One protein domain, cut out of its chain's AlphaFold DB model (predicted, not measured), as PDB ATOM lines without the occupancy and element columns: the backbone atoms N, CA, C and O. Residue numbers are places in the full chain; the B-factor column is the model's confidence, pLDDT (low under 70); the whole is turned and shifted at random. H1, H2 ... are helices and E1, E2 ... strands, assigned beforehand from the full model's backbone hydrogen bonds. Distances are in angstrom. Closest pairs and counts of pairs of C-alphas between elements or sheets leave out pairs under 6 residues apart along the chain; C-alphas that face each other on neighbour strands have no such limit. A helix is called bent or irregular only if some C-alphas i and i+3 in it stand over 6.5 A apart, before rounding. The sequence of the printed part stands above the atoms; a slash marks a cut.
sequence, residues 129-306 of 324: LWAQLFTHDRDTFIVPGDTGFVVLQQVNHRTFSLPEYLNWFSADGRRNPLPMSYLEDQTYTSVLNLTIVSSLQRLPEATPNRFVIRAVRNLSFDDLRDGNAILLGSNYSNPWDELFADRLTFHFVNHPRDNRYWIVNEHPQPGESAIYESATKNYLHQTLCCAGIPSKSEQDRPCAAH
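Overview. This is residues 129 to 306 of the 324 residues of an uncharacterized protein of Silvibacterium bohemicum (UniProt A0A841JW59). A twisted sheet of five short strands, E2 E1 E3 E7 E8, makes the core, with H1 and H6 over one face and H8 over the other. Beyond its E8 edge a separate three-stranded sheet, E4 E5 E6, forms a small slab, and past the ends of E1 and E3 four helices, the ten-residue H2 and the shorter H3, H4 and H5, make a loose cluster. The printed part has 178 residues with eight named helices and eight named strands, in the order H1 E1 H2 H3 H4 H5 H6 E2 H7 E3 H8 E4 E5 E6 E7 E8; the five-stranded sheet is mixed and the three-stranded one antiparallel. The class is mixed, helices and strands, though under half of the residues are in named elements. The whole is compact, with a radius of gyration of the C-alphas of 16.7 A and spans of 47 by 41 by 30 A.

Arrangement. Begin with the largest sheet, which runs E2, residues 211 to 213, E1, 140 to 143, E3, 228 to 232, E7, 289 to 292, and E8, 303 to 305. It is only just strongly twisted, its C-alphas lying up to 4.3 A off the best plane. E2 and E1 are parallel, with N 142 and O 212 at 2.8 A; E1 and E3 are parallel, with N 141 and O 228 at 2.8 A. E3 and E7 are antiparallel, with N 231 and O 290 at 3.2 A. E7 and E8 meet only at a point, where C-alphas 290 and 304 face each other at 4.6 A. On one face look for H6, residues 191 to 200, over E1 and E3 at a height over the sheet of 9.0 A; it runs along the strands, at 11 degrees to E1 on the local plane. H1, residues 129 to 133, is on the same face, over E7 at a height of 8.7 A. On the opposite face H8, residues 239 to 247, lies over E3 and only just over E7, on which 3 of its C-alphas fall; it runs across the strands, at 68 degrees to E3 on the local plane. H7, residues 221 to 226, only grazes the sheet with residues 223 to 226. Walking outward, H3, residues 162 to 166, touches H8, the closest C-alphas being those of Leu 162 and Pro 239 at 5.1 A. H4, residues 168 to 171, is close to H3 but not clearly touching it, with the C-alphas of Glu 164 and Ala 171 closest at 6.8 A. H2, residues 147 to 156, and H5, residues 181 to 185, only just touch, with 3 pairs of C-alphas within 8 A; the closest are those of Gly 148 and Leu 183, at 5.3 A. E1, H2 to H6 and E2 form a strand-helix-strand unit, two parallel neighbour strands with helices between them in the chain. E4, residues 250 to 255, E5, 260 to 265, and E6, 275 to 277, form a meander, each strand the antiparallel neighbour of the one before, and both of its steps are hairpins: N 251 and O 264 are 2.9 A apart, and N 263 and O 276 also 2.9 A. The closest C-alphas of E4 and E8 are those of Phe 250 and Ala 304, at 7.1 A. Every O i to N i+4 pair is within hydrogen-bond range in H1, H2, H3, H5, H6 and H7; H8 has 1 of 5, beside 5 of 6 O i to N i+3 pairs, and H4 is too short for an i+4 pair.

Along the chain. Find C-alpha 140 at (-1.451, 19.948, 38.053); from there E1 runs 9.5 A to C-alpha 143, and E3 beside it is 13.2 A long. H6 begins at C-alpha 191, (-15.913, 6.109, 42.447), and is 14.2 A long; H2 is 14.4 A. H8 is 14.8 A long and irregular, with C-alphas 243 and 246 at 7.9 A. E4 and E5 measure 16.4 A and 16.6 A. The last element, E8, ends at C-alpha 305, (-6.756, 20.004, 52.840).

Size, cuts and confidence. The two C-alphas farthest apart are those of Arg 175 and Pro 270, at 49.9 A. The printed part has no cut, and its one long link is E6 to E7, with 11 residues. The mean pLDDT of the printed part is 75.1; look for values under 70 at residues 168 to 182, 184 to 185, 255 to 260 and 278 to 306, a last stretch that holds E7 and E8.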
ATOM      1  N   LEU A 129      -5.756  28.829  48.292       81.56
ATOM      2  CA  LEU A 129      -5.136  27.506  48.150       81.56
ATOM      3  C   LEU A 129      -5.222  26.958  46.714       81.56
ATOM      4  O   LEU A 129      -4.229  26.485  46.169       81.56
ATOM      5  N   TRP A 130      -6.405  27.002  46.090       87.94
ATOM      6  CA  TRP A 130      -6.603  26.418  44.760       87.94
ATOM      7  C   TRP A 130      -5.898  27.240  43.686       87.94
ATOM      8  O   TRP A 130      -5.336  26.663  42.762       87.94
ATOM      9  N   ALA A 131      -5.839  28.561  43.858       86.69
ATOM     10  CA  ALA A 131      -5.091  29.449  42.975       86.69
ATOM     11  C   ALA A 131      -3.571  29.185  42.994       86.69
ATOM     12  O   ALA A 131      -2.902  29.437  41.997       86.69
ATOM     13  N   GLN A 132      -3.020  28.664  44.098       85.69
ATOM     14  CA  GLN A 132      -1.606  28.268  44.177       85.69
ATOM     15  C   GLN A 132      -1.333  26.899  43.534       85.69
ATOM     16  O   GLN A 132      -0.250  26.676  43.000       85.69
ATOM     17  N   LEU A 133      -2.301  25.979  43.577       87.44
ATOM     18  CA  LEU A 133      -2.162  24.628  43.019       87.44
ATOM     19  C   LEU A 133      -2.453  24.565  41.515       87.44
ATOM     20  O   LEU A 133      -1.796  23.809  40.796       87.44
ATOM     21  N   PHE A 134      -3.434  25.331  41.036       91.62
ATOM     22  CA  PHE A 134      -3.816  25.399  39.627       91.62
ATOM     23  C   PHE A 134      -3.251  26.664  38.991       91.62
ATOM     24  O   PHE A 134      -3.918  27.693  38.896       91.62
ATOM     25  N   THR A 135      -1.996  26.583  38.560       88.69
ATOM     26  CA  THR A 135      -1.318  27.692  37.896       88.69
ATOM     27  C   THR A 135      -1.416  27.576  36.371       88.69
ATOM     28  O   THR A 135      -1.861  26.571  35.806       88.69
ATOM     29  N   HIS A 136      -1.040  28.645  35.668       87.38
ATOM     30  CA  HIS A 136      -1.030  28.683  34.201       87.38
ATOM     31  C   HIS A 136       0.298  28.209  33.584       87.38
ATOM     32  O   HIS A 136       0.353  27.938  32.381       87.38
ATOM     33  N   ASP A 137       1.362  28.114  34.382       90.12
ATOM     34  CA  ASP A 137       2.725  27.801  33.946       90.12
ATOM     35  C   ASP A 137       3.115  26.330  34.145       90.12
ATOM     36  O   ASP A 137       4.002  25.851  33.439       90.12
ATOM     37  N   ARG A 138       2.427  25.600  35.033       90.12
ATOM     38  CA  ARG A 138       2.729  24.203  35.373       90.12
ATOM     39  C   ARG A 138       1.500  23.317  35.297       90.12
ATOM     40  O   ARG A 138       0.379  23.779  35.500       90.12
ATOM     41  N   ASP A 139       1.728  22.041  35.017       94.88
ATOM     42  CA  ASP A 139       0.671  21.037  35.049       94.88
ATOM     43  C   ASP A 139       0.321  20.683  36.497       94.88
ATOM     44  O   ASP A 139       1.194  20.643  37.366       94.88
ATOM     45  N   THR A 140      -0.958  20.422  36.759       94.94
ATOM     46  CA  THR A 140      -1.451  19.948  38.053       94.94
ATOM     47  C   THR A 140      -1.907  18.503  37.900       94.94
ATOM     48  O   THR A 140      -2.964  18.216  37.327       94.94
ATOM     49  N   PHE A 141      -1.106  17.583  38.427       95.44
ATOM     50  CA  PHE A 141      -1.383  16.156  38.439       95.44
ATOM     51  C   PHE A 141      -2.383  15.818  39.536       95.44
ATOM     52  O   PHE A 141      -2.119  15.976  40.726       95.44
ATOM     53  N   ILE A 142      -3.542  15.315  39.143       95.12
ATOM     54  CA  ILE A 142      -4.530  14.758  40.053       95.12
ATOM     55  C   ILE A 142      -4.303  13.260  40.097       95.12
ATOM     56  O   ILE A 142      -4.407  12.594  39.065       95.12
ATOM     57  N   VAL A 143      -4.002  12.737  41.284       94.50
ATOM     58  CA  VAL A 143      -3.568  11.351  41.463       94.50
ATOM     59  C   VAL A 143      -4.588  10.592  42.317       94.50
ATOM     60  O   VAL A 143      -4.465  10.571  43.545       94.50
ATOM     61  N   PRO A 144      -5.631   9.998  41.698       93.06
ATOM     62  CA  PRO A 144      -6.564   9.095  42.365       93.06
ATOM     63  C   PRO A 144      -5.847   7.926  43.032       93.06
ATOM     64  O   PRO A 144      -4.970   7.336  42.409       93.06
ATOM     65  N   GLY A 145      -6.268   7.535  44.235       89.62
ATOM     66  CA  GLY A 145      -5.700   6.378  44.930       89.62
ATOM     67  C   GLY A 145      -5.931   5.044  44.203       89.62
ATOM     68  O   GLY A 145      -6.967   4.839  43.554       89.62
ATOM     69  N   ASP A 146      -4.979   4.124  44.354       89.88
ATOM     70  CA  ASP A 146      -4.976   2.763  43.815       89.88
ATOM     71  C   ASP A 146      -5.748   1.824  44.756       89.88
ATOM     72  O   ASP A 146      -5.299   1.454  45.841       89.88
ATOM     73  N   THR A 147      -6.955   1.439  44.342       87.00
ATOM     74  CA  THR A 147      -7.806   0.520  45.116       87.00
ATOM     75  C   THR A 147      -7.300  -0.921  45.048       87.00
ATOM     76  O   THR A 147      -7.497  -1.678  45.996       87.00
ATOM     77  N   GLY A 148      -6.618  -1.304  43.964       84.00
ATOM     78  CA  GLY A 148      -5.995  -2.623  43.866       84.00
ATOM     79  C   GLY A 148      -4.877  -2.780  44.891       84.00
ATOM     80  O   GLY A 148      -4.783  -3.816  45.546       84.00
ATOM     81  N   PHE A 149      -4.109  -1.711  45.111       84.81
ATOM     82  CA  PHE A 149      -3.097  -1.665  46.161       84.81
ATOM     83  C   PHE A 149      -3.709  -1.828  47.556       84.81
ATOM     84  O   PHE A 149      -3.258  -2.680  48.312       84.81
ATOM     85  N   VAL A 150      -4.805  -1.126  47.876       83.81
ATOM     86  CA  VAL A 150      -5.525  -1.302  49.157       83.81
ATOM     87  C   VAL A 150      -5.868  -2.774  49.417       83.81
ATOM     88  O   VAL A 150      -5.601  -3.290  50.506       83.81
ATOM     89  N   VAL A 151      -6.433  -3.457  48.415       80.94
ATOM     90  CA  VAL A 151      -6.794  -4.881  48.514       80.94
ATOM     91  C   VAL A 151      -5.551  -5.740  48.737       80.94
ATOM     92  O   VAL A 151      -5.556  -6.612  49.606       80.94
ATOM     93  N   LEU A 152      -4.465  -5.472  48.011       79.69
ATOM     94  CA  LEU A 152      -3.199  -6.187  48.157       79.69
ATOM     95  C   LEU A 152      -2.645  -6.094  49.588       79.69
ATOM     96  O   LEU A 152      -2.256  -7.112  50.167       79.69
ATOM     97  N   GLN A 153      -2.645  -4.895  50.170       82.06
ATOM     98  CA  GLN A 153      -2.184  -4.664  51.540       82.06
ATOM     99  C   GLN A 153      -3.050  -5.389  52.575       82.06
ATOM    100  O   GLN A 153      -2.531  -5.983  53.522       82.06
ATOM    101  N   GLN A 154      -4.373  -5.409  52.366       79.12
ATOM    102  CA  GLN A 154      -5.308  -6.138  53.226       79.12
ATOM    103  C   GLN A 154      -5.092  -7.653  53.167       79.12
ATOM    104  O   GLN A 154      -5.034  -8.290  54.215       79.12
ATOM    105  N   VAL A 155      -4.939  -8.222  51.967       78.00
ATOM    106  CA  VAL A 155      -4.721  -9.667  51.777       78.00
ATOM    107  C   VAL A 155      -3.388 -10.116  52.380       78.00
ATOM    108  O   VAL A 155      -3.304 -11.200  52.952       78.00
ATOM    109  N   ASN A 156      -2.354  -9.277  52.300       78.31
ATOM    110  CA  ASN A 156      -1.039  -9.572  52.870       78.31
ATOM    111  C   ASN A 156      -0.900  -9.183  54.350       78.31
ATOM    112  O   ASN A 156       0.141  -9.445  54.954       78.31
ATOM    113  N   HIS A 157      -1.918  -8.546  54.938       79.81
ATOM    114  CA  HIS A 157      -1.904  -8.028  56.309       79.81
ATOM    115  C   HIS A 157      -0.669  -7.168  56.640       79.81
ATOM    116  O   HIS A 157      -0.195  -7.167  57.782       79.81
ATOM    117  N   ARG A 158      -0.142  -6.436  55.650       80.50
ATOM    118  CA  ARG A 158       1.029  -5.561  55.800       80.50
ATOM    119  C   ARG A 158       0.904  -4.305  54.951       80.50
ATOM    120  O   ARG A 158       0.271  -4.322  53.901       80.50
ATOM    121  N   THR A 159       1.550  -3.241  55.407       80.00
ATOM    122  CA  THR A 159       1.785  -2.021  54.631       80.00
ATOM    123  C   THR A 159       3.064  -2.179  53.810       80.00
ATOM    124  O   THR A 159       4.046  -2.730  54.314       80.00
ATOM    125  N   PHE A 160       3.054  -1.708  52.570       83.81
ATOM    126  CA  PHE A 160       4.206  -1.690  51.674       83.81
ATOM    127  C   PHE A 160       4.696  -0.253  51.520       83.81
ATOM    128  O   PHE A 160       3.898   0.683  51.479       83.81
ATOM    129  N   SER A 161       6.011  -0.104  51.438       87.50
ATOM    130  CA  SER A 161       6.673   1.173  51.158       87.50
ATOM    131  C   SER A 161       6.555   1.568  49.681       87.50
ATOM    132  O   SER A 161       6.285   0.727  48.817       87.50
ATOM    133  N   LEU A 162       6.812   2.837  49.361       88.88
ATOM    134  CA  LEU A 162       6.851   3.326  47.982       88.88
ATOM    135  C   LEU A 162       7.832   2.533  47.093       88.88
ATOM    136  O   LEU A 162       7.429   2.139  45.996       88.88
ATOM    137  N   PRO A 163       9.075   2.209  47.512       88.56
ATOM    138  CA  PRO A 163       9.970   1.390  46.694       88.56
ATOM    139  C   PRO A 163       9.447  -0.028  46.441       88.56
ATOM    140  O   PRO A 163       9.655  -0.559  45.348       88.56
ATOM    141  N   GLU A 164       8.768  -0.642  47.417       86.19
ATOM    142  CA  GLU A 164       8.119  -1.950  47.239       86.19
ATOM    143  C   GLU A 164       6.930  -1.863  46.276       86.19
ATOM    144  O   GLU A 164       6.737  -2.772  45.474       86.19
ATOM    145  N   TYR A 165       6.163  -0.771  46.322       86.31
ATOM    146  CA  TYR A 165       5.062  -0.516  45.397       86.31
ATOM    147  C   TYR A 165       5.547  -0.339  43.952       86.31
ATOM    148  O   TYR A 165       5.014  -0.967  43.040       86.31
ATOM    149  N   LEU A 166       6.585   0.479  43.737       85.06
ATOM    150  CA  LEU A 166       7.130   0.746  42.400       85.06
ATOM    151  C   LEU A 166       7.830  -0.478  41.797       85.06
ATOM    152  O   LEU A 166       7.753  -0.702  40.592       85.06
ATOM    153  N   ASN A 167       8.483  -1.290  42.632       78.19
ATOM    154  CA  ASN A 167       9.192  -2.500  42.204       78.19
ATOM    155  C   ASN A 167       8.393  -3.782  42.456       78.19
ATOM    156  O   ASN A 167       8.972  -4.867  42.505       78.19
ATOM    157  N   TRP A 168       7.072  -3.679  42.606       66.75
ATOM    158  CA  TRP A 168       6.227  -4.807  42.996       66.75
ATOM    159  C   TRP A 168       6.366  -6.013  42.057       66.75
ATOM    160  O   TRP A 168       6.466  -7.146  42.520       66.75
ATOM    161  N   PHE A 169       6.518  -5.771  40.750       55.41
ATOM    162  CA  PHE A 169       6.758  -6.814  39.744       55.41
ATOM    163  C   PHE A 169       8.025  -7.653  39.998       55.41
ATOM    164  O   PHE A 169       8.143  -8.762  39.490       55.41
ATOM    165  N   SER A 170       8.981  -7.126  40.768       51.69
ATOM    166  CA  SER A 170      10.234  -7.802  41.134       51.69
ATOM    167  C   SER A 170      10.228  -8.337  42.569       51.69
ATOM    168  O   SER A 170      11.106  -9.117  42.935       51.69
ATOM    169  N   ALA A 171       9.275  -7.899  43.397       47.19
ATOM    170  CA  ALA A 171       9.267  -8.159  44.832       47.19
ATOM    171  C   ALA A 171       8.661  -9.522  45.205       47.19
ATOM    172  O   ALA A 171       8.887  -9.987  46.324       47.19
ATOM    173  N   ASP A 172       7.933 -10.182  44.295       49.47
ATOM    174  CA  ASP A 172       7.148 -11.367  44.641       49.47
ATOM    175  C   ASP A 172       7.681 -12.677  44.044       49.47
ATOM    176  O   ASP A 172       7.157 -13.269  43.105       49.47
ATOM    177  N   GLY A 173       8.741 -13.186  44.675       50.62
ATOM    178  CA  GLY A 173       9.072 -14.613  44.647       50.62
ATOM    179  C   GLY A 173       8.152 -15.464  45.538       50.62
ATOM    180  O   GLY A 173       8.431 -16.649  45.737       50.62
ATOM    181  N   ARG A 174       7.087 -14.897  46.127       52.78
ATOM    182  CA  ARG A 174       6.123 -15.625  46.957       52.78
ATOM    183  C   ARG A 174       4.801 -15.749  46.203       52.78
ATOM    184  O   ARG A 174       4.287 -14.837  45.579       52.78
ATOM    185  N   ARG A 175       4.249 -16.961  46.204       50.78
ATOM    186  CA  ARG A 175       2.953 -17.237  45.581       50.78
ATOM    187  C   ARG A 175       1.873 -16.490  46.360       50.78
ATOM    188  O   ARG A 175       1.521 -16.927  47.455       50.78
ATOM    189  N   ASN A 176       1.337 -15.410  45.796       52.91
ATOM    190  CA  ASN A 176       0.094 -14.831  46.293       52.91
ATOM    191  C   ASN A 176      -1.000 -15.922  46.299       52.91
ATOM    192  O   ASN A 176      -1.163 -16.636  45.308       52.91
ATOM    193  N   PRO A 177      -1.746 -16.097  47.407       51.97
ATOM    194  CA  PRO A 177      -2.750 -17.159  47.546       51.97
ATOM    195  C   PRO A 177      -3.999 -16.952  46.667       51.97
ATOM    196  O   PRO A 177      -4.847 -17.837  46.581       51.97
ATOM    197  N   LEU A 178      -4.106 -15.804  45.995       55.19
ATOM    198  CA  LEU A 178      -5.122 -15.477  44.998       55.19
ATOM    199  C   LEU A 178      -4.421 -15.166  43.664       55.19
ATOM    200  O   LEU A 178      -3.291 -14.676  43.693       55.19
ATOM    201  N   PRO A 179      -5.051 -15.399  42.496       57.00
ATOM    202  CA  PRO A 179      -4.541 -14.913  41.215       57.00
ATOM    203  C   PRO A 179      -4.641 -13.376  41.174       57.00
ATOM    204  O   PRO A 179      -5.566 -12.803  40.601       57.00
ATOM    205  N   MET A 180      -3.698 -12.713  41.847       64.31
ATOM    206  CA  MET A 180      -3.607 -11.257  42.004       64.31
ATOM    207  C   MET A 180      -3.081 -10.558  40.745       64.31
ATOM    208  O   MET A 180      -3.066  -9.331  40.709       64.31
ATOM    209  N   SER A 181      -2.741 -11.310  39.692       63.12
ATOM    210  CA  SER A 181      -2.255 -10.783  38.410       63.12
ATOM    211  C   SER A 181      -3.181  -9.712  37.819       63.12
ATOM    212  O   SER A 181      -2.725  -8.717  37.270       63.12
ATOM    213  N   TYR A 182      -4.499  -9.833  38.009       66.38
ATOM    214  CA  TYR A 182      -5.450  -8.817  37.541       66.38
ATOM    215  C   TYR A 182      -5.293  -7.463  38.245       66.38
ATOM    216  O   TYR A 182      -5.505  -6.424  37.625       66.38
ATOM    217  N   LEU A 183      -4.922  -7.462  39.530       70.00
ATOM    218  CA  LEU A 183      -4.641  -6.238  40.282       70.00
ATOM    219  C   LEU A 183      -3.262  -5.662  39.934       70.00
ATOM    220  O   LEU A 183      -3.021  -4.485  40.182       70.00
ATOM    221  N   GLU A 184      -2.369  -6.458  39.351       64.25
ATOM    222  CA  GLU A 184      -1.027  -6.051  38.916       64.25
ATOM    223  C   GLU A 184      -1.049  -5.385  37.533       64.25
ATOM    224  O   GLU A 184      -0.363  -4.387  37.319       64.25
ATOM    225  N   ASP A 185      -1.914  -5.848  36.633       66.62
ATOM    226  CA  ASP A 185      -1.967  -5.339  35.258       66.62
ATOM    227  C   ASP A 185      -2.914  -4.143  35.071       66.62
ATOM    228  O   ASP A 185      -2.873  -3.463  34.045       66.62
ATOM    229  N   GLN A 186      -3.796  -3.875  36.039       75.25
ATOM    230  CA  GLN A 186      -4.830  -2.850  35.906       75.25
ATOM    231  C   GLN A 186      -4.752  -1.774  36.988       75.25
ATOM    232  O   GLN A 186      -4.528  -2.032  38.169       75.25
ATOM    233  N   THR A 187      -5.014  -0.535  36.576       81.25
ATOM    234  CA  THR A 187      -5.158   0.606  37.479       81.25
ATOM    235  C   THR A 187      -6.607   0.714  37.943       81.25
ATOM    236  O   THR A 187      -7.472   1.176  37.196       81.25
ATOM    237  N   TYR A 188      -6.875   0.317  39.185       86.31
ATOM    238  CA  TYR A 188      -8.194   0.458  39.801       86.31
ATOM    239  C   TYR A 188      -8.247   1.686  40.702       86.31
ATOM    240  O   TYR A 188      -7.376   1.890  41.543       86.31
ATOM    241  N   THR A 189      -9.315   2.470  40.591       90.50
ATOM    242  CA  THR A 189      -9.607   3.554  41.534       90.50
ATOM    243  C   THR A 189     -11.075   3.535  41.943       90.50
ATOM    244  O   THR A 189     -11.915   2.924  41.278       90.50
ATOM    245  N   SER A 190     -11.398   4.197  43.050       86.50
ATOM    246  CA  SER A 190     -12.755   4.218  43.586       86.50
ATOM    247  C   SER A 190     -13.613   5.319  42.954       86.50
ATOM    248  O   SER A 190     -13.132   6.400  42.610       86.50
ATOM    249  N   VAL A 191     -14.930   5.090  42.880       86.50
ATOM    250  CA  VAL A 191     -15.913   6.109  42.447       86.50
ATOM    251  C   VAL A 191     -15.823   7.377  43.305       86.50
ATOM    252  O   VAL A 191     -16.056   8.487  42.826       86.50
ATOM    253  N   LEU A 192     -15.438   7.222  44.572       81.31
ATOM    254  CA  LEU A 192     -15.213   8.325  45.495       81.31
ATOM    255  C   LEU A 192     -14.058   9.229  45.038       81.31
ATOM    256  O   LEU A 192     -14.248  10.441  44.953       81.31
ATOM    257  N   ASN A 193     -12.915   8.655  44.641       87.06
ATOM    258  CA  ASN A 193     -11.822   9.425  44.043       87.06
ATOM    259  C   ASN A 193     -12.300  10.162  42.787       87.06
ATOM    260  O   ASN A 193     -12.109  11.368  42.678       87.06
ATOM    261  N   LEU A 194     -13.004   9.478  41.877       90.50
ATOM    262  CA  LEU A 194     -13.521  10.097  40.648       90.50
ATOM    263  C   LEU A 194     -14.501  11.247  40.925       90.50
ATOM    264  O   LEU A 194     -14.528  12.237  40.193       90.50
ATOM    265  N   THR A 195     -15.275  11.155  42.006       88.12
ATOM    266  CA  THR A 195     -16.176  12.229  42.447       88.12
ATOM    267  C   THR A 195     -15.395  13.457  42.920       88.12
ATOM    268  O   THR A 195     -15.787  14.589  42.619       88.12
ATOM    269  N   ILE A 196     -14.271  13.254  43.615       85.31
ATOM    270  CA  ILE A 196     -13.360  14.335  44.017       85.31
ATOM    271  C   ILE A 196     -12.709  14.953  42.780       85.31
ATOM    272  O   ILE A 196     -12.791  16.166  42.616       85.31
ATOM    273  N   VAL A 197     -12.169  14.142  41.864       91.94
ATOM    274  CA  VAL A 197     -11.591  14.625  40.596       91.94
ATOM    275  C   VAL A 197     -12.599  15.479  39.825       91.94
ATOM    276  O   VAL A 197     -12.290  16.603  39.438       91.94
ATOM    277  N   SER A 198     -13.835  14.997  39.665       91.44
ATOM    278  CA  SER A 198     -14.906  15.740  38.990       91.44
ATOM    279  C   SER A 198     -15.277  17.044  39.708       91.44
ATOM    280  O   SER A 198     -15.760  17.992  39.087       91.44
ATOM    281  N   SER A 199     -15.087  17.113  41.024       88.44
ATOM    282  CA  SER A 199     -15.326  18.330  41.803       88.44
ATOM    283  C   SER A 199     -14.171  19.320  41.661       88.44
ATOM    284  O   SER A 199     -14.436  20.492  41.419       88.44
ATOM    285  N   LEU A 200     -12.921  18.845  41.697       90.00
ATOM    286  CA  LEU A 200     -11.725  19.655  41.446       90.00
ATOM    287  C   LEU A 200     -11.738  20.259  40.038       90.00
ATOM    288  O   LEU A 200     -11.484  21.444  39.881       90.00
ATOM    289  N   GLN A 201     -12.126  19.484  39.024       93.56
ATOM    290  CA  GLN A 201     -12.209  19.969  37.642       93.56
ATOM    291  C   GLN A 201     -13.250  21.090  37.450       93.56
ATOM    292  O   GLN A 201     -13.189  21.834  36.476       93.56
ATOM    293  N   ARG A 202     -14.234  21.201  38.351       90.81
ATOM    294  CA  ARG A 202     -15.273  22.245  38.311       90.81
ATOM    295  C   ARG A 202     -14.886  23.512  39.072       90.81
ATOM    296  O   ARG A 202     -15.679  24.453  39.076       90.81
ATOM    297  N   LEU A 203     -13.727  23.532  39.729       89.25
ATOM    298  CA  LEU A 203     -13.226  24.731  40.387       89.25
ATOM    299  C   LEU A 203     -12.936  25.822  39.342       89.25
ATOM    300  O   LEU A 203     -12.388  25.500  38.287       89.25
ATOM    301  N   PRO A 204     -13.267  27.098  39.615       90.06
ATOM    302  CA  PRO A 204     -12.929  28.210  38.724       90.06
ATOM    303  C   PRO A 204     -11.428  28.328  38.429       90.06
ATOM    304  O   PRO A 204     -11.051  28.804  37.363       90.06
ATOM    305  N   GLU A 205     -10.582  27.905  39.370       89.81
ATOM    306  CA  GLU A 205      -9.124  27.938  39.262       89.81
ATOM    307  C   GLU A 205      -8.567  26.801  38.393       89.81
ATOM    308  O   GLU A 205      -7.466  26.924  37.867       89.81
ATOM    309  N   ALA A 206      -9.307  25.699  38.218       91.19
ATOM    310  CA  ALA A 206      -8.817  24.536  37.490       91.19
ATOM    311  C   ALA A 206      -8.601  24.862  36.005       91.19
ATOM    312  O   ALA A 206      -9.534  25.191  35.271       91.19
ATOM    313  N   THR A 207      -7.360  24.727  35.544       89.94
ATOM    314  CA  THR A 207      -6.940  25.024  34.172       89.94
ATOM    315  C   THR A 207      -7.172  23.808  33.262       89.94
ATOM    316  O   THR A 207      -6.440  22.825  33.361       89.94
ATOM    317  N   PRO A 208      -8.146  23.829  32.324       89.75
ATOM    318  CA  PRO A 208      -8.546  22.618  31.596       89.75
ATOM    319  C   PRO A 208      -7.417  21.927  30.821       89.75
ATOM    320  O   PRO A 208      -7.386  20.705  30.749       89.75
ATOM    321  N   ASN A 209      -6.469  22.699  30.278       92.38
ATOM    322  CA  ASN A 209      -5.349  22.172  29.488       92.38
ATOM    323  C   ASN A 209      -4.166  21.682  30.334       92.38
ATOM    324  O   ASN A 209      -3.220  21.136  29.778       92.38
ATOM    325  N   ARG A 210      -4.194  21.913  31.649       93.56
ATOM    326  CA  ARG A 210      -3.115  21.568  32.587       93.56
ATOM    327  C   ARG A 210      -3.595  20.717  33.762       93.56
ATOM    328  O   ARG A 210      -2.809  20.336  34.620       93.56
ATOM    329  N   PHE A 211      -4.882  20.378  33.788       95.94
ATOM    330  CA  PHE A 211      -5.473  19.436  34.726       95.94
ATOM    331  C   PHE A 211      -5.244  18.009  34.216       95.94
ATOM    332  O   PHE A 211      -5.943  17.540  33.315       95.94
ATOM    333  N   VAL A 212      -4.258  17.309  34.777       96.19
ATOM    334  CA  VAL A 212      -3.831  15.994  34.280       96.19
ATOM    335  C   VAL A 212      -4.189  14.917  35.291       96.19
ATOM    336  O   VAL A 212      -3.691  14.916  36.407       96.19
ATOM    337  N   ILE A 213      -5.029  13.955  34.910       95.31
ATOM    338  CA  ILE A 213      -5.301  12.788  35.758       95.31
ATOM    339  C   ILE A 213      -4.183  11.765  35.543       95.31
ATOM    340  O   ILE A 213      -3.962  11.311  34.419       95.31
ATOM    341  N   ARG A 214      -3.493  11.381  36.619       94.12
ATOM    342  CA  ARG A 214      -2.396  10.408  36.591       94.12
ATOM    343  C   ARG A 214      -2.700   9.255  37.544       94.12
ATOM    344  O   ARG A 214      -3.040   9.474  38.699       94.12
ATOM    345  N   ALA A 215      -2.592   8.017  37.068       91.88
ATOM    346  CA  ALA A 215      -2.674   6.856  37.951       91.88
ATOM    347  C   ALA A 215      -1.450   6.809  38.877       91.88
ATOM    348  O   ALA A 215      -0.349   7.126  38.431       91.88
ATOM    349  N   VAL A 216      -1.625   6.350  40.121       90.62
ATOM    350  CA  VAL A 216      -0.546   6.228  41.126       90.62
ATOM    351  C   VAL A 216       0.693   5.512  40.568       90.62
ATOM    352  O   VAL A 216       1.811   5.970  40.772       90.62
ATOM    353  N   ARG A 217       0.499   4.429  39.801       87.38
ATOM    354  CA  ARG A 217       1.585   3.633  39.189       87.38
ATOM    355  C   ARG A 217       2.369   4.359  38.103       87.38
ATOM    356  O   ARG A 217       3.504   3.997  37.831       87.38
ATOM    357  N   ASN A 218       1.745   5.348  37.471       90.62
ATOM    358  CA  ASN A 218       2.318   6.080  36.343       90.62
ATOM    359  C   ASN A 218       2.816   7.465  36.757       90.62
ATOM    360  O   ASN A 218       3.270   8.217  35.900       90.62
ATOM    361  N   LEU A 219       2.668   7.831  38.031       92.38
ATOM    362  CA  LEU A 219       3.279   9.039  38.557       92.38
ATOM    363  C   LEU A 219       4.795   8.842  38.600       92.38
ATOM    364  O   LEU A 219       5.279   7.754  38.904       92.38
ATOM    365  N   SER A 220       5.540   9.889  38.277       91.62
ATOM    366  CA  SER A 220       6.999   9.869  38.264       91.62
ATOM    367  C   SER A 220       7.584  11.000  39.106       91.62
ATOM    368  O   SER A 220       6.918  11.989  39.420       91.62
ATOM    369  N   PHE A 221       8.870  10.886  39.446       90.38
ATOM    370  CA  PHE A 221       9.596  11.973  40.107       90.38
ATOM    371  C   PHE A 221       9.718  13.226  39.234       90.38
ATOM    372  O   PHE A 221       9.827  14.322  39.776       90.38
ATOM    373  N   ASP A 222       9.705  13.082  37.909       90.25
ATOM    374  CA  ASP A 222       9.761  14.222  36.993       90.25
ATOM    375  C   ASP A 222       8.420  14.968  36.966       90.25
ATOM    376  O   ASP A 222       8.416  16.194  37.068       90.25
ATOM    377  N   ASP A 223       7.284  14.249  36.998       91.25
ATOM    378  CA  ASP A 223       5.960  14.870  37.182       91.25
ATOM    379  C   ASP A 223       5.932  15.726  38.468       91.25
ATOM    380  O   ASP A 223       5.488  16.873  38.456       91.25
ATOM    381  N   LEU A 224       6.452  15.192  39.581       88.38
ATOM    382  CA  LEU A 224       6.499  15.897  40.870       88.38
ATOM    383  C   LEU A 224       7.526  17.034  40.920       88.38
ATOM    384  O   LEU A 224       7.441  17.898  41.790       88.38
ATOM    385  N   ARG A 225       8.524  17.026  40.037       86.56
ATOM    386  CA  ARG A 225       9.558  18.065  39.973       86.56
ATOM    387  C   ARG A 225       9.088  19.278  39.183       86.56
ATOM    388  O   ARG A 225       9.397  20.408  39.567       86.56
ATOM    389  N   ASP A 226       8.385  19.028  38.084       87.44
ATOM    390  CA  ASP A 226       8.051  20.047  37.091       87.44
ATOM    391  C   ASP A 226       6.603  20.550  37.223       87.44
ATOM    392  O   ASP A 226       6.284  21.646  36.752       87.44
ATOM    393  N   GLY A 227       5.735  19.792  37.899       90.06
ATOM    394  CA  GLY A 227       4.326  20.121  38.106       90.06
ATOM    395  C   GLY A 227       3.896  20.186  39.569       90.06
ATOM    396  O   GLY A 227       4.661  19.926  40.491       90.06
ATOM    397  N   ASN A 228       2.629  20.534  39.775       91.31
ATOM    398  CA  ASN A 228       1.938  20.438  41.057       91.31
ATOM    399  C   ASN A 228       1.242  19.078  41.170       91.31
ATOM    400  O   ASN A 228       0.848  18.508  40.155       91.31
ATOM    401  N   ALA A 229       1.024  18.569  42.386       91.31
ATOM    402  CA  ALA A 229       0.362  17.280  42.571       91.31
ATOM    403  C   ALA A 229      -0.670  17.291  43.704       91.31
ATOM    404  O   ALA A 229      -0.409  17.699  44.834       91.31
ATOM    405  N   ILE A 230      -1.860  16.778  43.402       91.00
ATOM    406  CA  ILE A 230      -2.922  16.532  44.374       91.00
ATOM    407  C   ILE A 230      -3.053  15.019  44.528       91.00
ATOM    408  O   ILE A 230      -3.615  14.340  43.663       91.00
ATOM    409  N   LEU A 231      -2.520  14.501  45.634       90.19
ATOM    410  CA  LEU A 231      -2.552  13.082  45.965       90.19
ATOM    411  C   LEU A 231      -3.853  12.771  46.708       90.19
ATOM    412  O   LEU A 231      -4.152  13.328  47.767       90.19
ATOM    413  N   LEU A 232      -4.668  11.892  46.130       87.88
ATOM    414  CA  LEU A 232      -5.939  11.495  46.723       87.88
ATOM    415  C   LEU A 232      -5.792  10.180  47.492       87.88
ATOM    416  O   LEU A 232      -5.183   9.226  47.001       87.88
ATOM    417  N   GLY A 233      -6.419  10.128  48.668       80.69
ATOM    418  CA  GLY A 233      -6.374   8.980  49.569       80.69
ATOM    419  C   GLY A 233      -5.282   9.097  50.633       80.69
ATOM    420  O   GLY A 233      -4.769  10.180  50.893       80.69
ATOM    421  N   SER A 234      -4.969   7.968  51.266       79.12
ATOM    422  CA  SER A 234      -3.882   7.825  52.245       79.12
ATOM    423  C   SER A 234      -2.727   6.999  51.679       79.12
ATOM    424  O   SER A 234      -2.903   6.367  50.631       79.12
ATOM    425  N   ASN A 235      -1.629   6.881  52.432       77.31
ATOM    426  CA  ASN A 235      -0.519   5.937  52.223       77.31
ATOM    427  C   ASN A 235      -0.964   4.514  51.887       77.31
ATOM    428  O   ASN A 235      -0.280   3.774  51.187       77.31
ATOM    429  N   TYR A 236      -2.154   4.127  52.343       82.00
ATOM    430  CA  TYR A 236      -2.704   2.809  52.087       82.00
ATOM    431  C   TYR A 236      -3.190   2.598  50.641       82.00
ATOM    432  O   TYR A 236      -3.378   1.467  50.197       82.00
ATOM    433  N   SER A 237      -3.431   3.694  49.924       86.38
ATOM    434  CA  SER A 237      -3.923   3.736  48.542       86.38
ATOM    435  C   SER A 237      -3.006   4.518  47.602       86.38
ATOM    436  O   SER A 237      -3.102   4.366  46.389       86.38
ATOM    437  N   ASN A 238      -2.143   5.377  48.138       89.94
ATOM    438  CA  ASN A 238      -1.260   6.242  47.378       89.94
ATOM    439  C   ASN A 238       0.063   6.411  48.142       89.94
ATOM    440  O   ASN A 238       0.178   7.344  48.929       89.94
ATOM    441  N   PRO A 239       1.046   5.521  47.925       88.50
ATOM    442  CA  PRO A 239       2.296   5.511  48.686       88.50
ATOM    443  C   PRO A 239       3.246   6.659  48.316       88.50
ATOM    444  O   PRO A 239       4.296   6.811  48.929       88.50
ATOM    445  N   TRP A 240       2.910   7.492  47.323       89.31
ATOM    446  CA  TRP A 240       3.688   8.699  47.020       89.31
ATOM    447  C   TRP A 240       3.624   9.746  48.133       89.31
ATOM    448  O   TRP A 240       4.443  10.664  48.148       89.31
ATOM    449  N   ASP A 241       2.677   9.617  49.065       83.12
ATOM    450  CA  ASP A 241       2.623  10.456  50.257       83.12
ATOM    451  C   ASP A 241       3.817  10.236  51.204       83.12
ATOM    452  O   ASP A 241       4.195  11.172  51.908       83.12
ATOM    453  N   GLU A 242       4.480   9.071  51.149       85.38
ATOM    454  CA  GLU A 242       5.691   8.751  51.921       85.38
ATOM    455  C   GLU A 242       6.808   9.780  51.690       85.38
ATOM    456  O   GLU A 242       7.497  10.169  52.629       85.38
ATOM    457  N   LEU A 243       6.935  10.313  50.467       85.19
ATOM    458  CA  LEU A 243       7.930  11.342  50.131       85.19
ATOM    459  C   LEU A 243       7.722  12.665  50.876       85.19
ATOM    460  O   LEU A 243       8.634  13.491  50.951       85.19
ATOM    461  N   PHE A 244       6.509  12.894  51.372       81.44
ATOM    462  CA  PHE A 244       6.105  14.137  52.012       81.44
ATOM    463  C   PHE A 244       5.765  13.951  53.488       81.44
ATOM    464  O   PHE A 244       5.453  14.951  54.132       81.44
ATOM    465  N   ALA A 245       5.845  12.725  54.021       77.44
ATOM    466  CA  ALA A 245       5.438  12.387  55.382       77.44
ATOM    467  C   ALA A 245       6.025  13.370  56.408       77.44
ATOM    468  O   ALA A 245       5.271  14.046  57.097       77.44
ATOM    469  N   ASP A 246       7.340  13.590  56.393       78.19
ATOM    470  CA  ASP A 246       8.035  14.485  57.338       78.19
ATOM    471  C   ASP A 246       7.597  15.962  57.274       78.19
ATOM    472  O   ASP A 246       7.973  16.775  58.118       78.19
ATOM    473  N   ARG A 247       6.845  16.351  56.239       75.88
ATOM    474  CA  ARG A 247       6.356  17.721  56.035       75.88
ATOM    475  C   ARG A 247       4.856  17.860  56.276       75.88
ATOM    476  O   ARG A 247       4.356  18.986  56.258       75.88
ATOM    477  N   LEU A 248       4.137  16.754  56.455       74.75
ATOM    478  CA  LEU A 248       2.703  16.754  56.705       74.75
ATOM    479  C   LEU A 248       2.436  16.923  58.203       74.75
ATOM    480  O   LEU A 248       2.999  16.228  59.034       74.75
ATOM    481  N   THR A 249       1.523  17.826  58.556       74.75
ATOM    482  CA  THR A 249       1.049  17.971  59.946       74.75
ATOM    483  C   THR A 249       0.129  16.817  60.362       74.75
ATOM    484  O   THR A 249       0.007  16.495  61.545       74.75
ATOM    485  N   PHE A 250      -0.557  16.218  59.384       76.50
ATOM    486  CA  PHE A 250      -1.551  15.172  59.586       76.50
ATOM    487  C   PHE A 250      -1.120  13.889  58.890       76.50
ATOM    488  O   PHE A 250      -0.852  13.896  57.689       76.50
ATOM    489  N   HIS A 251      -1.146  12.785  59.629       73.31
ATOM    490  CA  HIS A 251      -0.713  11.476  59.151       73.31
ATOM    491  C   HIS A 251      -1.824  10.454  59.258       73.31
ATOM    492  O   HIS A 251      -2.517  10.374  60.274       73.31
ATOM    493  N   PHE A 252      -1.961   9.629  58.227       74.44
ATOM    494  CA  PHE A 252      -2.854   8.483  58.279       74.44
ATOM    495  C   PHE A 252      -2.151   7.304  58.922       74.44
ATOM    496  O   PHE A 252      -1.146   6.802  58.418       74.44
ATOM    497  N   VAL A 253      -2.746   6.805  59.996       75.31
ATOM    498  CA  VAL A 253      -2.316   5.564  60.622       75.31
ATOM    499  C   VAL A 253      -3.337   4.489  60.291       75.31
ATOM    500  O   VAL A 253      -4.534   4.654  60.529       75.31
ATOM    501  N   ASN A 254      -2.859   3.388  59.716       70.06
ATOM    502  CA  ASN A 254      -3.667   2.224  59.382       70.06
ATOM    503  C   ASN A 254      -3.131   1.001  60.128       70.06
ATOM    504  O   ASN A 254      -1.932   0.727  60.093       70.06
ATOM    505  N   HIS A 255      -4.024   0.257  60.783       67.75
ATOM    506  CA  HIS A 255      -3.690  -1.029  61.380       67.75
ATOM    507  C   HIS A 255      -4.227  -2.175  60.496       67.75
ATOM    508  O   HIS A 255      -5.416  -2.511  60.596       67.75
ATOM    509  N   PRO A 256      -3.378  -2.825  59.668       59.41
ATOM    510  CA  PRO A 256      -3.825  -3.752  58.619       59.41
ATOM    511  C   PRO A 256      -4.527  -5.014  59.143       59.41
ATOM    512  O   PRO A 256      -5.225  -5.688  58.389       59.41
ATOM    513  N   ARG A 257      -4.385  -5.341  60.435       64.06
ATOM    514  CA  ARG A 257      -5.074  -6.485  61.063       64.06
ATOM    515  C   ARG A 257      -6.502  -6.184  61.517       64.06
ATOM    516  O   ARG A 257      -7.340  -7.076  61.482       64.06
ATOM    517  N   ASP A 258      -6.782  -4.942  61.908       65.56
ATOM    518  CA  ASP A 258      -8.053  -4.584  62.560       65.56
ATOM    519  C   ASP A 258      -8.956  -3.731  61.659       65.56
ATOM    520  O   ASP A 258     -10.053  -3.345  62.067       65.56
ATOM    521  N   ASN A 259      -8.478  -3.393  60.453       62.94
ATOM    522  CA  ASN A 259      -9.125  -2.474  59.515       62.94
ATOM    523  C   ASN A 259      -9.525  -1.137  60.173       62.94
ATOM    524  O   ASN A 259     -10.545  -0.530  59.838       62.94
ATOM    525  N   ARG A 260      -8.733  -0.708  61.162       67.88
ATOM    526  CA  ARG A 260      -8.890   0.566  61.860       67.88
ATOM    527  C   ARG A 260      -7.956   1.588  61.237       67.88
ATOM    528  O   ARG A 260      -6.795   1.285  60.965       67.88
ATOM    529  N   TYR A 261      -8.483   2.788  61.047       70.75
ATOM    530  CA  TYR A 261      -7.749   3.932  60.540       70.75
ATOM    531  C   TYR A 261      -8.085   5.162  61.380       70.75
ATOM    532  O   TYR A 261      -9.232   5.352  61.797       70.75
ATOM    533  N   TRP A 262      -7.081   5.990  61.626       75.06
ATOM    534  CA  TRP A 262      -7.240   7.288  62.267       75.06
ATOM    535  C   TRP A 262      -6.216   8.264  61.707       75.06
ATOM    536  O   TRP A 262      -5.237   7.872  61.070       75.06
ATOM    537  N   ILE A 263      -6.469   9.545  61.934       77.31
ATOM    538  CA  ILE A 263      -5.532  10.609  61.593       77.31
ATOM    539  C   ILE A 263      -4.846  11.035  62.877       77.31
ATOM    540  O   ILE A 263      -5.515  11.290  63.880       77.31
ATOM    541  N   VAL A 264      -3.529  11.144  62.834       82.12
ATOM    542  CA  VAL A 264      -2.745  11.773  63.891       82.12
ATOM    543  C   VAL A 264      -2.412  13.190  63.451       82.12
ATOM    544  O   VAL A 264      -1.924  13.391  62.343       82.12
ATOM    545  N   ASN A 265      -2.700  14.163  64.308       82.56
ATOM    546  CA  ASN A 265      -2.159  15.512  64.211       82.56
ATOM    547  C   ASN A 265      -0.900  15.557  65.075       82.56
ATOM    548  O   ASN A 265      -0.993  15.417  66.294       82.56
ATOM    549  N   GLU A 266       0.269  15.716  64.460       80.50
ATOM    550  CA  GLU A 266       1.545  15.719  65.189       80.50
ATOM    551  C   GLU A 266       1.731  16.976  66.045       80.50
ATOM    552  O   GLU A 266       2.461  16.961  67.040       80.50
ATOM    553  N   HIS A 267       1.052  18.070  65.688       83.38
ATOM    554  CA  HIS A 267       1.204  19.374  66.327       83.38
ATOM    555  C   HIS A 267      -0.156  20.031  66.620       83.38
ATOM    556  O   HIS A 267      -0.443  21.113  66.086       83.38
ATOM    557  N   PRO A 268      -0.992  19.412  67.480       83.88
ATOM    558  CA  PRO A 268      -2.332  19.907  67.764       83.88
ATOM    559  C   PRO A 268      -2.279  21.284  68.426       83.88
ATOM    560  O   PRO A 268      -1.578  21.497  69.417       83.88
ATOM    561  N   GLN A 269      -3.034  22.230  67.871       84.12
ATOM    562  CA  GLN A 269      -3.220  23.551  68.468       84.12
ATOM    563  C   GLN A 269      -4.226  23.493  69.634       84.12
ATOM    564  O   GLN A 269      -4.987  22.529  69.758       84.12
ATOM    565  N   PRO A 270      -4.283  24.520  70.504       86.00
ATOM    566  CA  PRO A 270      -5.280  24.576  71.571       86.00
ATOM    567  C   PRO A 270      -6.710  24.438  71.024       86.00
ATOM    568  O   PRO A 270      -7.157  25.253  70.221       86.00
ATOM    569  N   GLY A 271      -7.427  23.405  71.474       84.12
ATOM    570  CA  GLY A 271      -8.781  23.079  71.009       84.12
ATOM    571  C   GLY A 271      -8.848  22.054  69.870       84.12
ATOM    572  O   GLY A 271      -9.944  21.606  69.538       84.12
ATOM    573  N   GLU A 272      -7.714  21.638  69.306       81.62
ATOM    574  CA  GLU A 272      -7.641  20.549  68.329       81.62
ATOM    575  C   GLU A 272      -7.438  19.191  69.011       81.62
ATOM    576  O   GLU A 272      -6.838  19.079  70.082       81.62
ATOM    577  N   SER A 273      -7.939  18.129  68.377       81.38
ATOM    578  CA  SER A 273      -7.668  16.760  68.812       81.38
ATOM    579  C   SER A 273      -6.333  16.286  68.241       81.38
ATOM    580  O   SER A 273      -6.030  16.520  67.076       81.38
ATOM    581  N   ALA A 274      -5.545  15.574  69.047       83.81
ATOM    582  CA  ALA A 274      -4.325  14.915  68.571       83.81
ATOM    583  C   ALA A 274      -4.636  13.709  67.666       83.81
ATOM    584  O   ALA A 274      -3.837  13.341  66.810       83.81
ATOM    585  N   ILE A 275      -5.802  13.088  67.862       82.00
ATOM    586  CA  ILE A 275      -6.240  11.904  67.128       82.00
ATOM    587  C   ILE A 275      -7.668  12.130  66.644       82.00
ATOM    588  O   ILE A 275      -8.551  12.487  67.425       82.00
ATOM    589  N   TYR A 276      -7.888  11.875  65.360       78.44
ATOM    590  CA  TYR A 276      -9.202  11.867  64.737       78.44
ATOM    591  C   TYR A 276      -9.520  10.436  64.307       78.44
ATOM    592  O   TYR A 276      -9.068   9.966  63.260       78.44
ATOM    593  N   GLU A 277     -10.282   9.722  65.134       71.75
ATOM    594  CA  GLU A 277     -10.788   8.394  64.792       71.75
ATOM    595  C   GLU A 277     -12.077   8.510  63.971       71.75
ATOM    596  O   GLU A 277     -12.986   9.282  64.297       71.75
ATOM    597  N   SER A 278     -12.192   7.714  62.907       60.34
ATOM    598  CA  SER A 278     -13.464   7.587  62.199       60.34
ATOM    599  C   SER A 278     -14.429   6.764  63.052       60.34
ATOM    600  O   SER A 278     -14.257   5.558  63.224       60.34
ATOM    601  N   ALA A 279     -15.481   7.407  63.563       43.69
ATOM    602  CA  ALA A 279     -16.516   6.779  64.389       43.69
ATOM    603  C   ALA A 279     -17.334   5.688  63.659       43.69
ATOM    604  O   ALA A 279     -18.194   5.045  64.261       43.69
ATOM    605  N   THR A 280     -17.099   5.455  62.363       42.44
ATOM    606  CA  THR A 280     -17.888   4.521  61.557       42.44
ATOM    607  C   THR A 280     -17.005   3.589  60.738       42.44
ATOM    608  O   THR A 280     -16.324   4.015  59.809       42.44
ATOM    609  N   LYS A 281     -17.136   2.281  60.996       43.62
ATOM    610  CA  LYS A 281     -16.594   1.163  60.192       43.62
ATOM    611  C   LYS A 281     -17.108   1.118  58.740       43.62
ATOM    612  O   LYS A 281     -16.784   0.193  58.001       43.62
ATOM    613  N   ASN A 282     -17.922   2.088  58.327       38.50
ATOM    614  CA  ASN A 282     -18.450   2.182  56.980       38.50
ATOM    615  C   ASN A 282     -17.472   2.983  56.125       38.50
ATOM    616  O   ASN A 282     -17.211   4.150  56.406       38.50
ATOM    617  N   TYR A 283     -17.001   2.371  55.038       42.00
ATOM    618  CA  TYR A 283     -16.157   2.944  53.978       42.00
ATOM    619  C   TYR A 283     -16.709   4.225  53.309       42.00
ATOM    620  O   TYR A 283     -16.181   4.674  52.297       42.00
ATOM    621  N   LEU A 284     -17.809   4.788  53.810       35.56
ATOM    622  CA  LEU A 284     -18.662   5.704  53.072       35.56
ATOM    623  C   LEU A 284     -18.403   7.195  53.295       35.56
ATOM    624  O   LEU A 284     -18.913   7.960  52.486       35.56
ATOM    625  N   HIS A 285     -17.656   7.662  54.304       38.34
ATOM    626  CA  HIS A 285     -17.819   9.082  54.672       38.34
ATOM    627  C   HIS A 285     -16.610   9.949  54.999       38.34
ATOM    628  O   HIS A 285     -16.846  11.096  55.372       38.34
ATOM    629  N   GLN A 286     -15.358   9.529  54.806       40.09
ATOM    630  CA  GLN A 286     -14.229  10.466  54.926       40.09
ATOM    631  C   GLN A 286     -13.108  10.094  53.951       40.09
ATOM    632  O   GLN A 286     -12.338   9.173  54.199       40.09
ATOM    633  N   THR A 287     -13.020  10.807  52.825       41.12
ATOM    634  CA  THR A 287     -11.772  10.868  52.058       41.12
ATOM    635  C   THR A 287     -11.084  12.156  52.419       41.12
ATOM    636  O   THR A 287     -11.621  13.246  52.243       41.12
ATOM    637  N   LEU A 288      -9.892  11.990  52.946       47.53
ATOM    638  CA  LEU A 288      -8.946  13.052  53.187       47.53
ATOM    639  C   LEU A 288      -7.977  13.051  52.004       47.53
ATOM    640  O   LEU A 288      -7.646  11.989  51.472       47.53
ATOM    641  N   CYS A 289      -7.595  14.236  51.549       44.22
ATOM    642  CA  CYS A 289      -6.620  14.413  50.488       44.22
ATOM    643  C   CYS A 289      -5.430  15.203  51.031       44.22
ATOM    644  O   CYS A 289      -5.589  16.190  51.749       44.22
ATOM    645  N   CYS A 290      -4.231  14.764  50.672       49.03
ATOM    646  CA  CYS A 290      -3.022  15.537  50.897       49.03
ATOM    647  C   CYS A 290      -2.725  16.281  49.594       49.03
ATOM    648  O   CYS A 290      -2.443  15.668  48.564       49.03
ATOM    649  N   ALA A 291      -2.835  17.608  49.612       47.25
ATOM    650  CA  ALA A 291      -2.433  18.435  48.484       47.25
ATOM    651  C   ALA A 291      -1.021  18.966  48.756       47.25
ATOM    652  O   ALA A 291      -0.764  19.607  49.772       47.25
ATOM    653  N   GLY A 292      -0.080  18.660  47.871       50.19
ATOM    654  CA  GLY A 292       1.299  19.113  47.997       50.19
ATOM    655  C   GLY A 292       1.626  20.097  46.888       50.19
ATOM    656  O   GLY A 292       1.375  19.819  45.718       50.19
ATOM    657  N   ILE A 293       2.225  21.232  47.238       48.41
ATOM    658  CA  ILE A 293       2.971  22.035  46.269       48.41
ATOM    659  C   ILE A 293       4.426  21.573  46.389       48.41
ATOM    660  O   ILE A 293       5.074  21.886  47.391       48.41
ATOM    661  N   PRO A 294       4.971  20.812  45.427       45.84
ATOM    662  CA  PRO A 294       6.402  20.561  45.374       45.84
ATOM    663  C   PRO A 294       7.096  21.838  44.868       45.84
ATOM    664  O   PRO A 294       7.411  22.006  43.693       45.84
ATOM    665  N   SER A 295       7.294  22.807  45.760       39.81
ATOM    666  CA  SER A 295       8.079  24.009  45.469       39.81
ATOM    667  C   SER A 295       9.546  23.791  45.845       39.81
ATOM    668  O   SER A 295       9.863  23.143  46.842       39.81
ATOM    669  N   LYS A 296      10.458  24.365  45.048       40.38
ATOM    670  CA  LYS A 296      11.908  24.425  45.322       40.38
ATOM    671  C   LYS A 296      12.261  25.385  46.469       40.38
ATOM    672  O   LYS A 296      13.431  25.466  46.832       40.38
ATOM    673  N   SER A 297      11.296  26.136  46.999       37.03
ATOM    674  CA  SER A 297      11.519  27.079  48.090       37.03
ATOM    675  C   SER A 297      11.255  26.402  49.439       37.03
ATOM    676  O   SER A 297      10.225  25.768  49.648       37.03
ATOM    677  N   GLU A 298      12.185  26.556  50.379       38.84
ATOM    678  CA  GLU A 298      12.086  26.074  51.768       38.84
ATOM    679  C   GLU A 298      10.944  26.762  52.562       38.84
ATOM    680  O   GLU A 298      10.710  26.458  53.730       38.84
ATOM    681  N   GLN A 299      10.218  27.691  51.924       38.81
ATOM    682  CA  GLN A 299       9.138  28.493  52.498       38.81
ATOM    683  C   GLN A 299       7.726  27.955  52.220       38.81
ATOM    684  O   GLN A 299       6.806  28.331  52.946       38.81
ATOM    685  N   ASP A 300       7.546  27.036  51.268       44.78
ATOM    686  CA  ASP A 300       6.229  26.481  50.932       44.78
ATOM    687  C   ASP A 300       6.052  25.098  51.580       44.78
ATOM    688  O   ASP A 300       6.563  24.081  51.101       44.78
ATOM    689  N   ARG A 301       5.340  25.042  52.712       43.75
ATOM    690  CA  ARG A 301       4.977  23.763  53.341       43.75
ATOM    691  C   ARG A 301       3.803  23.123  52.586       43.75
ATOM    692  O   ARG A 301       2.859  23.831  52.237       43.75
ATOM    693  N   PRO A 302       3.813  21.798  52.348       45.88
ATOM    694  CA  PRO A 302       2.658  21.113  51.779       45.88
ATOM    695  C   PRO A 302       1.439  21.294  52.695       45.88
ATOM    696  O   PRO A 302       1.539  21.169  53.916       45.88
ATOM    697  N   CYS A 303       0.291  21.614  52.102       42.00
ATOM    698  CA  CYS A 303      -0.930  21.953  52.827       42.00
ATOM    699  C   CYS A 303      -1.920  20.784  52.747       42.00
ATOM    700  O   CYS A 303      -2.522  20.521  51.707       42.00
ATOM    701  N   ALA A 304      -2.135  20.074  53.855       40.19
ATOM    702  CA  ALA A 304      -3.185  19.061  53.916       40.19
ATOM    703  C   ALA A 304      -4.565  19.745  53.927       40.19
ATOM    704  O   ALA A 304      -4.874  20.518  54.833       40.19
ATOM    705  N   ALA A 305      -5.407  19.456  52.932       39.44
ATOM    706  CA  ALA A 305      -6.756  20.004  52.840       39.44
ATOM    707  C   ALA A 305      -7.791  18.921  53.165       39.44
ATOM    708  O   ALA A 305      -7.927  17.930  52.456       39.44
ATOM    709  N   HIS A 306      -8.578  19.110  54.222       35.31
ATOM    710  CA  HIS A 306      -9.697  18.220  54.539       35.31
ATOM    711  C   HIS A 306     -11.003  18.766  53.941       35.31
ATOM    712  O   HIS A 306     -11.586  19.725  54.445       35.31
TER     713      HIS A 306